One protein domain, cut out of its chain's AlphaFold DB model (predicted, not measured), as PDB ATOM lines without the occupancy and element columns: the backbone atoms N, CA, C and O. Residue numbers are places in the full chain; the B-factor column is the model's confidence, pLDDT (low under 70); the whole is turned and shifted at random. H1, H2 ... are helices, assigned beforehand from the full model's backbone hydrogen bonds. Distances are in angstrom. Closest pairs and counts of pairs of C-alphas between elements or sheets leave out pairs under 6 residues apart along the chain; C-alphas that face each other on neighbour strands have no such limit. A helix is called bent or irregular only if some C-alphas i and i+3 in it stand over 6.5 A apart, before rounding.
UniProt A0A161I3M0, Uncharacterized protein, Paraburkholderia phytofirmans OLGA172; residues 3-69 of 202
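What this domain is: This is residues 3 to 69 of the 202 residues of an uncharacterized protein of Paraburkholderia phytofirmans OLGA172 (UniProt A0A161I3M0). A small compact head of three helices, H1, H2 and H3, has one long helix, H4, running away from it as an arm. H2 and H3 form two sides of the head, short H1 packs near the last turn of H3, and H4 starts beside the first part of H2 and sticks out with residues 51 to 69. The printed part has 67 residues with four named helices, in the order H1, H2, H3, H4, and no named strand; its class is all helix. The whole is only just loose, close to extended, with a radius of gyration of the C-alphas of 16.2 A, and it spans 52 by 26 by 14 A, the arm making the length.

Where its parts are: H1 is residues 3 to 6, with C-alpha 3 at (2.088, -21.571, -7.608), and measures 4.9 A from first to last C-alpha. H2 is residues 11 to 22 and measures 12.6 A. It is irregular: C-alphas 17 and 20 are 8.0 A apart, where about 5 A is the distance in a regular helix. H3 is residues 28 to 37, 14.5 A long, from C-alpha 28 at (-8.727, -17.049, -16.455). H4 is residues 42 to 69, 40.2 A long, and ends with C-alpha 69 at (-12.955, -50.377, -48.112).

How they stand to each other: H1 and H2 are close but not clearly touching; their closest C-alphas, those of Ala 4 and Leu 11, are 5.8 A apart. H1 and H3 only just touch, with 3 pairs of C-alphas within 8 A, the closest being those of Ala 4 and Leu 36 at 6.2 A. H2 and H3 touch at a steep tilt of 56 degrees, opposite ways, and their closest C-alphas, those of Leu 22 and Pro 28, are 5.5 A apart. H2 touches H4 with residues 13 to 17 alone, and H4 touches H2 with residues 42 to 49 alone; the closest C-alphas are those of Asp 13 and Ala 46, 5.3 A apart. The lines of H2 and H4 are only just about perpendicular, at 70.3 degrees. H4 is apart from H1 and from H3. Each O i to N i+4 pair is within hydrogen-bond range in H3 and H4, against 6 of 8 in H2, while H1 is too short for such a pair.

The domain as a whole: The C-alphas farthest apart are those of Ala 6 and Thr 69, at 52.9 A. Without residues 51 to 69, which stand free, the body of 48 residues spans 27 by 24 by 15 A, with a radius of gyration of 10.1 A. The links from H1 to H2, H2 to H3 and H3 to H4 are tight. The printed part has no cut. The mean pLDDT of the printed part is 93.9, and no printed residue is under 70.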
ATOM      1  N   GLU A   3       3.204 -20.967  -8.359       84.81
ATOM      2  CA  GLU A   3       2.088 -21.571  -7.608       84.81
ATOM      3  C   GLU A   3       1.763 -23.014  -8.029       84.81
ATOM      4  O   GLU A   3       1.386 -23.815  -7.183       84.81
ATOM      5  N   ALA A   4       1.929 -23.385  -9.303       85.94
ATOM      6  CA  ALA A   4       1.672 -24.760  -9.746       85.94
ATOM      7  C   ALA A   4       2.668 -25.750  -9.119       85.94
ATOM      8  O   ALA A   4       2.260 -26.756  -8.541       85.94
ATOM      9  N   LYS A   5       3.961 -25.394  -9.137       87.56
ATOM     10  CA  LYS A   5       5.028 -26.164  -8.484       87.56
ATOM     11  C   LYS A   5       4.820 -26.242  -6.969       87.56
ATOM     12  O   LYS A   5       4.973 -27.314  -6.404       87.56
ATOM     13  N   ALA A   6       4.402 -25.141  -6.336       89.81
ATOM     14  CA  ALA A   6       4.109 -25.105  -4.899       89.81
ATOM     15  C   ALA A   6       2.956 -26.043  -4.489       89.81
ATOM     16  O   ALA A   6       2.952 -26.554  -3.377       89.81
ATOM     17  N   ASN A   7       2.002 -26.303  -5.390       88.25
ATOM     18  CA  ASN A   7       0.899 -27.244  -5.165       88.25
ATOM     19  C   ASN A   7       1.191 -28.657  -5.710       88.25
ATOM     20  O   ASN A   7       0.263 -29.456  -5.827       88.25
ATOM     21  N   GLY A   8       2.440 -28.959  -6.093       89.62
ATOM     22  CA  GLY A   8       2.836 -30.274  -6.608       89.62
ATOM     23  C   GLY A   8       2.179 -30.658  -7.940       89.62
ATOM     24  O   GLY A   8       1.984 -31.840  -8.204       89.62
ATOM     25  N   LYS A   9       1.794 -29.680  -8.770       92.69
ATOM     26  CA  LYS A   9       1.040 -29.900 -10.016       92.69
ATOM     27  C   LYS A   9       1.778 -29.376 -11.236       92.69
ATOM     28  O   LYS A   9       2.429 -28.330 -11.195       92.69
ATOM     29  N   PHE A  10       1.571 -30.044 -12.364       93.88
ATOM     30  CA  PHE A  10       1.967 -29.522 -13.665       93.88
ATOM     31  C   PHE A  10       0.893 -28.587 -14.201       93.88
ATOM     32  O   PHE A  10      -0.284 -28.933 -14.285       93.88
ATOM     33  N   LEU A  11       1.312 -27.379 -14.572       93.50
ATOM     34  CA  LEU A  11       0.408 -26.383 -15.133       93.50
ATOM     35  C   LEU A  11      -0.245 -26.876 -16.431       93.50
ATOM     36  O   LEU A  11      -1.426 -26.621 -16.641       93.50
ATOM     37  N   SER A  12       0.507 -27.605 -17.259       93.62
ATOM     38  CA  SER A  12       0.023 -28.220 -18.498       93.62
ATOM     39  C   SER A  12      -1.157 -29.153 -18.245       93.62
ATOM     40  O   SER A  12      -2.201 -28.975 -18.852       93.62
ATOM     41  N   ASP A  13      -1.045 -30.078 -17.291       94.62
ATOM     42  CA  ASP A  13      -2.114 -31.039 -16.994       94.62
ATOM     43  C   ASP A  13      -3.372 -30.344 -16.452       94.62
ATOM     44  O   ASP A  13      -4.499 -30.710 -16.784       94.62
ATOM     45  N   VAL A  14      -3.190 -29.296 -15.643       95.06
ATOM     46  CA  VAL A  14      -4.303 -28.480 -15.141       95.06
ATOM     47  C   VAL A  14      -5.004 -27.771 -16.298       95.06
ATOM     48  O   VAL A  14      -6.234 -27.766 -16.350       95.06
ATOM     49  N   VAL A  15      -4.244 -27.183 -17.224       94.81
ATOM     50  CA  VAL A  15      -4.785 -26.490 -18.400       94.81
ATOM     51  C   VAL A  15      -5.485 -27.473 -19.335       94.81
ATOM     52  O   VAL A  15      -6.639 -27.226 -19.669       94.81
ATOM     53  N   ASP A  16      -4.866 -28.604 -19.674       93.12
ATOM     54  CA  ASP A  16      -5.432 -29.626 -20.568       93.12
ATOM     55  C   ASP A  16      -6.802 -30.111 -20.076       93.12
ATOM     56  O   ASP A  16      -7.770 -30.165 -20.833       93.12
ATOM     57  N   VAL A  17      -6.912 -30.409 -18.778       95.81
ATOM     58  CA  VAL A  17      -8.155 -30.913 -18.173       95.81
ATOM     59  C   VAL A  17      -9.218 -29.820 -18.037       95.81
ATOM     60  O   VAL A  17     -10.413 -30.111 -18.069       95.81
ATOM     61  N   SER A  18      -8.815 -28.562 -17.846       95.00
ATOM     62  CA  SER A  18      -9.739 -27.462 -17.533       95.00
ATOM     63  C   SER A  18      -9.971 -26.475 -18.676       95.00
ATOM     64  O   SER A  18     -10.731 -25.521 -18.494       95.00
ATOM     65  N   TRP A  19      -9.383 -26.709 -19.854       94.62
ATOM     66  CA  TRP A  19      -9.374 -25.777 -20.983       94.62
ATOM     67  C   TRP A  19     -10.765 -25.259 -21.359       94.62
ATOM     68  O   TRP A  19     -10.956 -24.056 -21.537       94.62
ATOM     69  N   ALA A  20     -11.767 -26.142 -21.397       93.56
ATOM     70  CA  ALA A  20     -13.145 -25.777 -21.728       93.56
ATOM     71  C   ALA A  20     -13.754 -24.751 -20.751       93.56
ATOM     72  O   ALA A  20     -14.503 -23.868 -21.170       93.56
ATOM     73  N   GLY A  21     -13.427 -24.857 -19.460       92.94
ATOM     74  CA  GLY A  21     -13.838 -23.890 -18.441       92.94
ATOM     75  C   GLY A  21     -12.964 -22.638 -18.451       92.94
ATOM     76  O   GLY A  21     -13.480 -21.529 -18.342       92.94
ATOM     77  N   LEU A  22     -11.653 -22.802 -18.652       94.25
ATOM     78  CA  LEU A  22     -10.683 -21.708 -18.699       94.25
ATOM     79  C   LEU A  22     -10.984 -20.730 -19.847       94.25
ATOM     80  O   LEU A  22     -10.972 -19.522 -19.629       94.25
ATOM     81  N   LYS A  23     -11.330 -21.241 -21.038       95.25
ATOM     82  CA  LYS A  23     -11.679 -20.434 -22.222       95.25
ATOM     83  C   LYS A  23     -12.931 -19.569 -22.017       95.25
ATOM     84  O   LYS A  23     -13.071 -18.541 -22.668       95.25
ATOM     85  N   LYS A  24     -13.845 -19.989 -21.138       95.50
ATOM     86  CA  LYS A  24     -15.104 -19.283 -20.840       95.50
ATOM     87  C   LYS A  24     -15.014 -18.392 -19.598       95.50
ATOM     88  O   LYS A  24     -15.969 -17.688 -19.285       95.50
ATOM     89  N   ALA A  25     -13.909 -18.447 -18.856       94.69
ATOM     90  CA  ALA A  25     -13.769 -17.721 -17.606       94.69
ATOM     91  C   ALA A  25     -13.553 -16.223 -17.861       94.69
ATOM     92  O   ALA A  25     -12.652 -15.839 -18.599       94.69
ATOM     93  N   HIS A  26     -14.313 -15.375 -17.163       93.88
ATOM     94  CA  HIS A  26     -14.118 -13.919 -17.179       93.88
ATOM     95  C   HIS A  26     -12.726 -13.505 -16.659       93.88
ATOM     96  O   HIS A  26     -12.147 -12.528 -17.117       93.88
ATOM     97  N   ALA A  27     -12.161 -14.269 -15.713       94.94
ATOM     98  CA  ALA A  27     -10.822 -14.050 -15.163       94.94
ATOM     99  C   ALA A  27      -9.998 -15.359 -15.158       94.94
ATOM    100  O   ALA A  27      -9.898 -16.021 -14.117       94.94
ATOM    101  N   PRO A  28      -9.386 -15.749 -16.296       92.88
ATOM    102  CA  PRO A  28      -8.727 -17.049 -16.455       92.88
ATOM    103  C   PRO A  28      -7.594 -17.306 -15.455       92.88
ATOM    104  O   PRO A  28      -7.484 -18.409 -14.927       92.88
ATOM    105  N   ILE A  29      -6.785 -16.291 -15.131       92.44
ATOM    106  CA  ILE A  29      -5.664 -16.427 -14.182       92.44
ATOM    107  C   ILE A  29      -6.175 -16.716 -12.764       92.44
ATOM    108  O   ILE A  29      -5.660 -17.605 -12.086       92.44
ATOM    109  N   ASN A  30      -7.216 -16.010 -12.318       94.44
ATOM    110  CA  ASN A  30      -7.803 -16.229 -10.994       94.44
ATOM    111  C   ASN A  30      -8.505 -17.589 -10.914       94.44
ATOM    112  O   ASN A  30      -8.369 -18.297  -9.916       94.44
ATOM    113  N   TYR A  31      -9.188 -17.987 -11.988       95.38
ATOM    114  CA  TYR A  31      -9.779 -19.318 -12.103       95.38
ATOM    115  C   TYR A  31      -8.712 -20.421 -12.037       95.38
ATOM    116  O   TYR A  31      -8.855 -21.380 -11.279       95.38
ATOM    117  N   LEU A  32      -7.594 -20.251 -12.744       94.12
ATOM    118  CA  LEU A  32      -6.474 -21.191 -12.732       94.12
ATOM    119  C   LEU A  32      -5.834 -21.308 -11.344       94.12
ATOM    120  O   LEU A  32      -5.597 -22.418 -10.873       94.12
ATOM    121  N   ARG A  33      -5.631 -20.189 -10.638       94.06
ATOM    122  CA  ARG A  33      -5.184 -20.203  -9.234       94.06
ATOM    123  C   ARG A  33      -6.144 -20.969  -8.330       94.06
ATOM    124  O   ARG A  33      -5.700 -21.753  -7.494       94.06
ATOM    125  N   ALA A  34      -7.452 -20.784  -8.513       94.19
ATOM    126  CA  ALA A  34      -8.456 -21.532  -7.763       94.19
ATOM    127  C   ALA A  34      -8.373 -23.042  -8.051       94.19
ATOM    128  O   ALA A  34      -8.432 -23.842  -7.121       94.19
ATOM    129  N   LEU A  35      -8.165 -23.448  -9.310       94.19
ATOM    130  CA  LEU A  35      -7.960 -24.854  -9.684       94.19
ATOM    131  C   LEU A  35      -6.697 -25.453  -9.052       94.19
ATOM    132  O   LEU A  35      -6.732 -26.584  -8.562       94.19
ATOM    133  N   LEU A  36      -5.600 -24.694  -9.006       93.88
ATOM    134  CA  LEU A  36      -4.345 -25.140  -8.394       93.88
ATOM    135  C   LEU A  36      -4.484 -25.440  -6.898       93.88
ATOM    136  O   LEU A  36      -3.796 -26.335  -6.415       93.88
ATOM    137  N   ARG A  37      -5.415 -24.789  -6.191       93.06
ATOM    138  CA  ARG A  37      -5.685 -25.033  -4.761       93.06
ATOM    139  C   ARG A  37      -6.610 -26.226  -4.487       93.06
ATOM    140  O   ARG A  37      -6.657 -26.704  -3.362       93.06
ATOM    141  N   LYS A  38      -7.355 -26.723  -5.483       92.00
ATOM    142  CA  LYS A  38      -8.287 -27.853  -5.287       92.00
ATOM    143  C   LYS A  38      -7.539 -29.178  -5.071       92.00
ATOM    144  O   LYS A  38      -6.551 -29.403  -5.764       92.00
ATOM    145  N   PRO A  39      -8.023 -30.110  -4.234       91.81
ATOM    146  CA  PRO A  39      -7.394 -31.419  -4.022       91.81
ATOM    147  C   PRO A  39      -7.742 -32.402  -5.156       91.81
ATOM    148  O   PRO A  39      -8.346 -33.446  -4.943       91.81
ATOM    149  N   VAL A  40      -7.433 -32.031  -6.398       91.88
ATOM    150  CA  VAL A  40      -7.683 -32.848  -7.592       91.88
ATOM    151  C   VAL A  40      -6.348 -33.268  -8.188       91.88
ATOM    152  O   VAL A  40      -5.475 -32.423  -8.406       91.88
ATOM    153  N   ASP A  41      -6.224 -34.556  -8.499       94.38
ATOM    154  CA  ASP A  41      -5.120 -35.085  -9.295       94.38
ATOM    155  C   ASP A  41      -5.357 -34.776 -10.782       94.38
ATOM    156  O   ASP A  41      -6.060 -35.484 -11.511       94.38
ATOM    157  N   PHE A  42      -4.803 -33.648 -11.221       94.94
ATOM    158  CA  PHE A  42      -4.882 -33.226 -12.615       94.94
ATOM    159  C   PHE A  42      -3.996 -34.072 -13.533       94.94
ATOM    160  O   PHE A  42      -4.354 -34.227 -14.697       94.94
ATOM    161  N   ALA A  43      -2.910 -34.665 -13.030       93.81
ATOM    162  CA  ALA A  43      -2.031 -35.510 -13.834       93.81
ATOM    163  C   ALA A  43      -2.752 -36.801 -14.247       93.81
ATOM    164  O   ALA A  43      -2.758 -37.170 -15.424       93.81
ATOM    165  N   TYR A  44      -3.452 -37.439 -13.302       95.56
ATOM    166  CA  TYR A  44      -4.296 -38.598 -13.596       95.56
ATOM    167  C   TYR A  44      -5.396 -38.259 -14.610       95.56
ATOM    168  O   TYR A  44      -5.553 -38.954 -15.617       95.56
ATOM    169  N   ARG A  45      -6.125 -37.155 -14.393       95.44
ATOM    170  CA  ARG A  45      -7.194 -36.725 -15.309       95.44
ATOM    171  C   ARG A  45      -6.669 -36.394 -16.706       95.44
ATOM    172  O   ARG A  45      -7.306 -36.770 -17.686       95.44
ATOM    173  N   ALA A  46      -5.511 -35.744 -16.807       95.00
ATOM    174  CA  ALA A  46      -4.878 -35.443 -18.087       95.00
ATOM    175  C   ALA A  46      -4.490 -36.732 -18.822       95.00
ATOM    176  O   ALA A  46      -4.758 -36.869 -20.015       95.00
ATOM    177  N   ARG A  47      -3.938 -37.723 -18.109       95.44
ATOM    178  CA  ARG A  47      -3.629 -39.038 -18.685       95.44
ATOM    179  C   ARG A  47      -4.884 -39.757 -19.176       95.44
ATOM    180  O   ARG A  47      -4.880 -40.290 -20.281       95.44
ATOM    181  N   GLN A  48      -5.959 -39.743 -18.390       96.12
ATOM    182  CA  GLN A  48      -7.230 -40.347 -18.782       96.12
ATOM    183  C   GLN A  48      -7.799 -39.685 -20.046       96.12
ATOM    184  O   GLN A  48      -8.178 -40.392 -20.977       96.12
ATOM    185  N   LEU A  49      -7.799 -38.349 -20.112       94.38
ATOM    186  CA  LEU A  49      -8.283 -37.595 -21.271       94.38
ATOM    187  C   LEU A  49      -7.473 -37.903 -22.540       94.38
ATOM    188  O   LEU A  49      -8.050 -38.153 -23.599       94.38
ATOM    189  N   ARG A  50      -6.137 -37.940 -22.435       93.56
ATOM    190  CA  ARG A  50      -5.250 -38.301 -23.553       93.56
ATOM    191  C   ARG A  50      -5.513 -39.730 -24.027       93.56
ATOM    192  O   ARG A  50      -5.689 -39.946 -25.219       93.56
ATOM    193  N   ASN A  51      -5.621 -40.689 -23.106       94.94
ATOM    194  CA  ASN A  51      -5.923 -42.081 -23.450       94.94
ATOM    195  C   ASN A  51      -7.286 -42.218 -24.144       94.94
ATOM    196  O   ASN A  51      -7.384 -42.907 -25.153       94.94
ATOM    197  N   GLN A  52      -8.322 -41.540 -23.644       94.50
ATOM    198  CA  GLN A  52      -9.641 -41.521 -24.285       94.50
ATOM    199  C   GLN A  52      -9.571 -40.930 -25.697       94.50
ATOM    200  O   GLN A  52     -10.144 -41.498 -26.619       94.50
ATOM    201  N   THR A  53      -8.820 -39.843 -25.876       93.31
ATOM    202  CA  THR A  53      -8.625 -39.210 -27.189       93.31
ATOM    203  C   THR A  53      -7.936 -40.161 -28.166       93.31
ATOM    204  O   THR A  53      -8.391 -40.314 -29.294       93.31
ATOM    205  N   VAL A  54      -6.876 -40.847 -27.728       95.19
ATOM    206  CA  VAL A  54      -6.154 -41.826 -28.556       95.19
ATOM    207  C   VAL A  54      -7.059 -42.997 -28.944       95.19
ATOM    208  O   VAL A  54      -7.052 -43.408 -30.102       95.19
ATOM    209  N   LEU A  55      -7.863 -43.518 -28.011       94.69
ATOM    210  CA  LEU A  55      -8.822 -44.589 -28.303       94.69
ATOM    211  C   LEU A  55      -9.872 -44.139 -29.325       94.69
ATOM    212  O   LEU A  55     -10.075 -44.826 -30.319       94.69
ATOM    213  N   GLN A  56     -10.460 -42.954 -29.141       95.12
ATOM    214  CA  GLN A  56     -11.435 -42.390 -30.080       95.12
ATOM    215  C   GLN A  56     -10.837 -42.158 -31.469       95.12
ATOM    216  O   GLN A  56     -11.469 -42.471 -32.473       95.12
ATOM    217  N   GLN A  57      -9.613 -41.630 -31.547       95.00
ATOM    218  CA  GLN A  57      -8.918 -41.428 -32.819       95.00
ATOM    219  C   GLN A  57      -8.638 -42.754 -33.520       95.00
ATOM    220  O   GLN A  57      -8.828 -42.861 -34.731       95.00
ATOM    221  N   ARG A  58      -8.221 -43.775 -32.766       94.75
ATOM    222  CA  ARG A  58      -7.999 -45.114 -33.305       94.75
ATOM    223  C   ARG A  58      -9.294 -45.714 -33.843       94.75
ATOM    224  O   ARG A  58      -9.316 -46.133 -34.992       94.75
ATOM    225  N   GLU A  59     -10.370 -45.695 -33.061       93.88
ATOM    226  CA  GLU A  59     -11.684 -46.190 -33.488       93.88
ATOM    227  C   GLU A  59     -12.206 -45.433 -34.717       93.88
ATOM    228  O   GLU A  59     -12.694 -46.046 -35.663       93.88
ATOM    229  N   ALA A  60     -12.061 -44.104 -34.750       94.75
ATOM    230  CA  ALA A  60     -12.459 -43.291 -35.896       94.75
ATOM    231  C   ALA A  60     -11.657 -43.643 -37.157       94.75
ATOM    232  O   ALA A  60     -12.234 -43.750 -38.238       94.75
ATOM    233  N   THR A  61     -10.347 -43.864 -37.017       95.06
ATOM    234  CA  THR A  61      -9.474 -44.259 -38.132       95.06
ATOM    235  C   THR A  61      -9.837 -45.655 -38.635       95.06
ATOM    236  O   THR A  61     -10.044 -45.840 -39.832       95.06
ATOM    237  N   GLU A  62     -10.012 -46.623 -37.730       93.81
ATOM    238  CA  GLU A  62     -10.429 -47.987 -38.074       93.81
ATOM    239  C   GLU A  62     -11.796 -47.990 -38.785       93.81
ATOM    240  O   GLU A  62     -11.959 -48.644 -39.819       93.81
ATOM    241  N   ASN A  63     -12.762 -47.204 -38.302       94.81
ATOM    242  CA  ASN A  63     -14.078 -47.062 -38.932       94.81
ATOM    243  C   ASN A  63     -14.003 -46.381 -40.307       94.81
ATOM    244  O   ASN A  63     -14.706 -46.793 -41.236       94.81
ATOM    245  N   ALA A  64     -13.147 -45.368 -40.465       96.25
ATOM    246  CA  ALA A  64     -12.929 -44.703 -41.746       96.25
ATOM    247  C   ALA A  64     -12.329 -45.668 -42.781       96.25
ATOM    248  O   ALA A  64     -12.796 -45.717 -43.918       96.25
ATOM    249  N   GLU A  65     -11.360 -46.498 -42.386       96.31
ATOM    250  CA  GLU A  65     -10.779 -47.522 -43.260       96.31
ATOM    251  C   GLU A  65     -11.790 -48.593 -43.678       96.31
ATOM    252  O   GLU A  65     -11.813 -49.009 -44.843       96.31
ATOM    253  N   VAL A  66     -12.624 -49.055 -42.739       96.19
ATOM    254  CA  VAL A  66     -13.708 -50.002 -43.034       96.19
ATOM    255  C   VAL A  66     -14.666 -49.385 -44.048       96.19
ATOM    256  O   VAL A  66     -14.942 -50.000 -45.077       96.19
ATOM    257  N   THR A  67     -15.101 -48.147 -43.808       96.00
ATOM    258  CA  THR A  67     -16.023 -47.420 -44.693       96.00
ATOM    259  C   THR A  67     -15.426 -47.226 -46.087       96.00
ATOM    260  O   THR A  67     -16.079 -47.531 -47.082       96.00
ATOM    261  N   ALA A  68     -14.164 -46.800 -46.179       96.75
ATOM    262  CA  ALA A  68     -13.467 -46.621 -47.450       96.75
ATOM    263  C   ALA A  68     -13.277 -47.945 -48.209       96.75
ATOM    264  O   ALA A  68     -13.337 -47.985 -49.437       96.75
ATOM    265  N   THR A  69     -13.052 -49.049 -47.493       96.50
ATOM    266  CA  THR A  69     -12.955 -50.377 -48.112       96.50
ATOM    267  C   THR A  69     -14.299 -50.822 -48.665       96.50
ATOM    268  O   THR A  69     -14.357 -51.211 -49.824       96.50
TER     269      THR A  69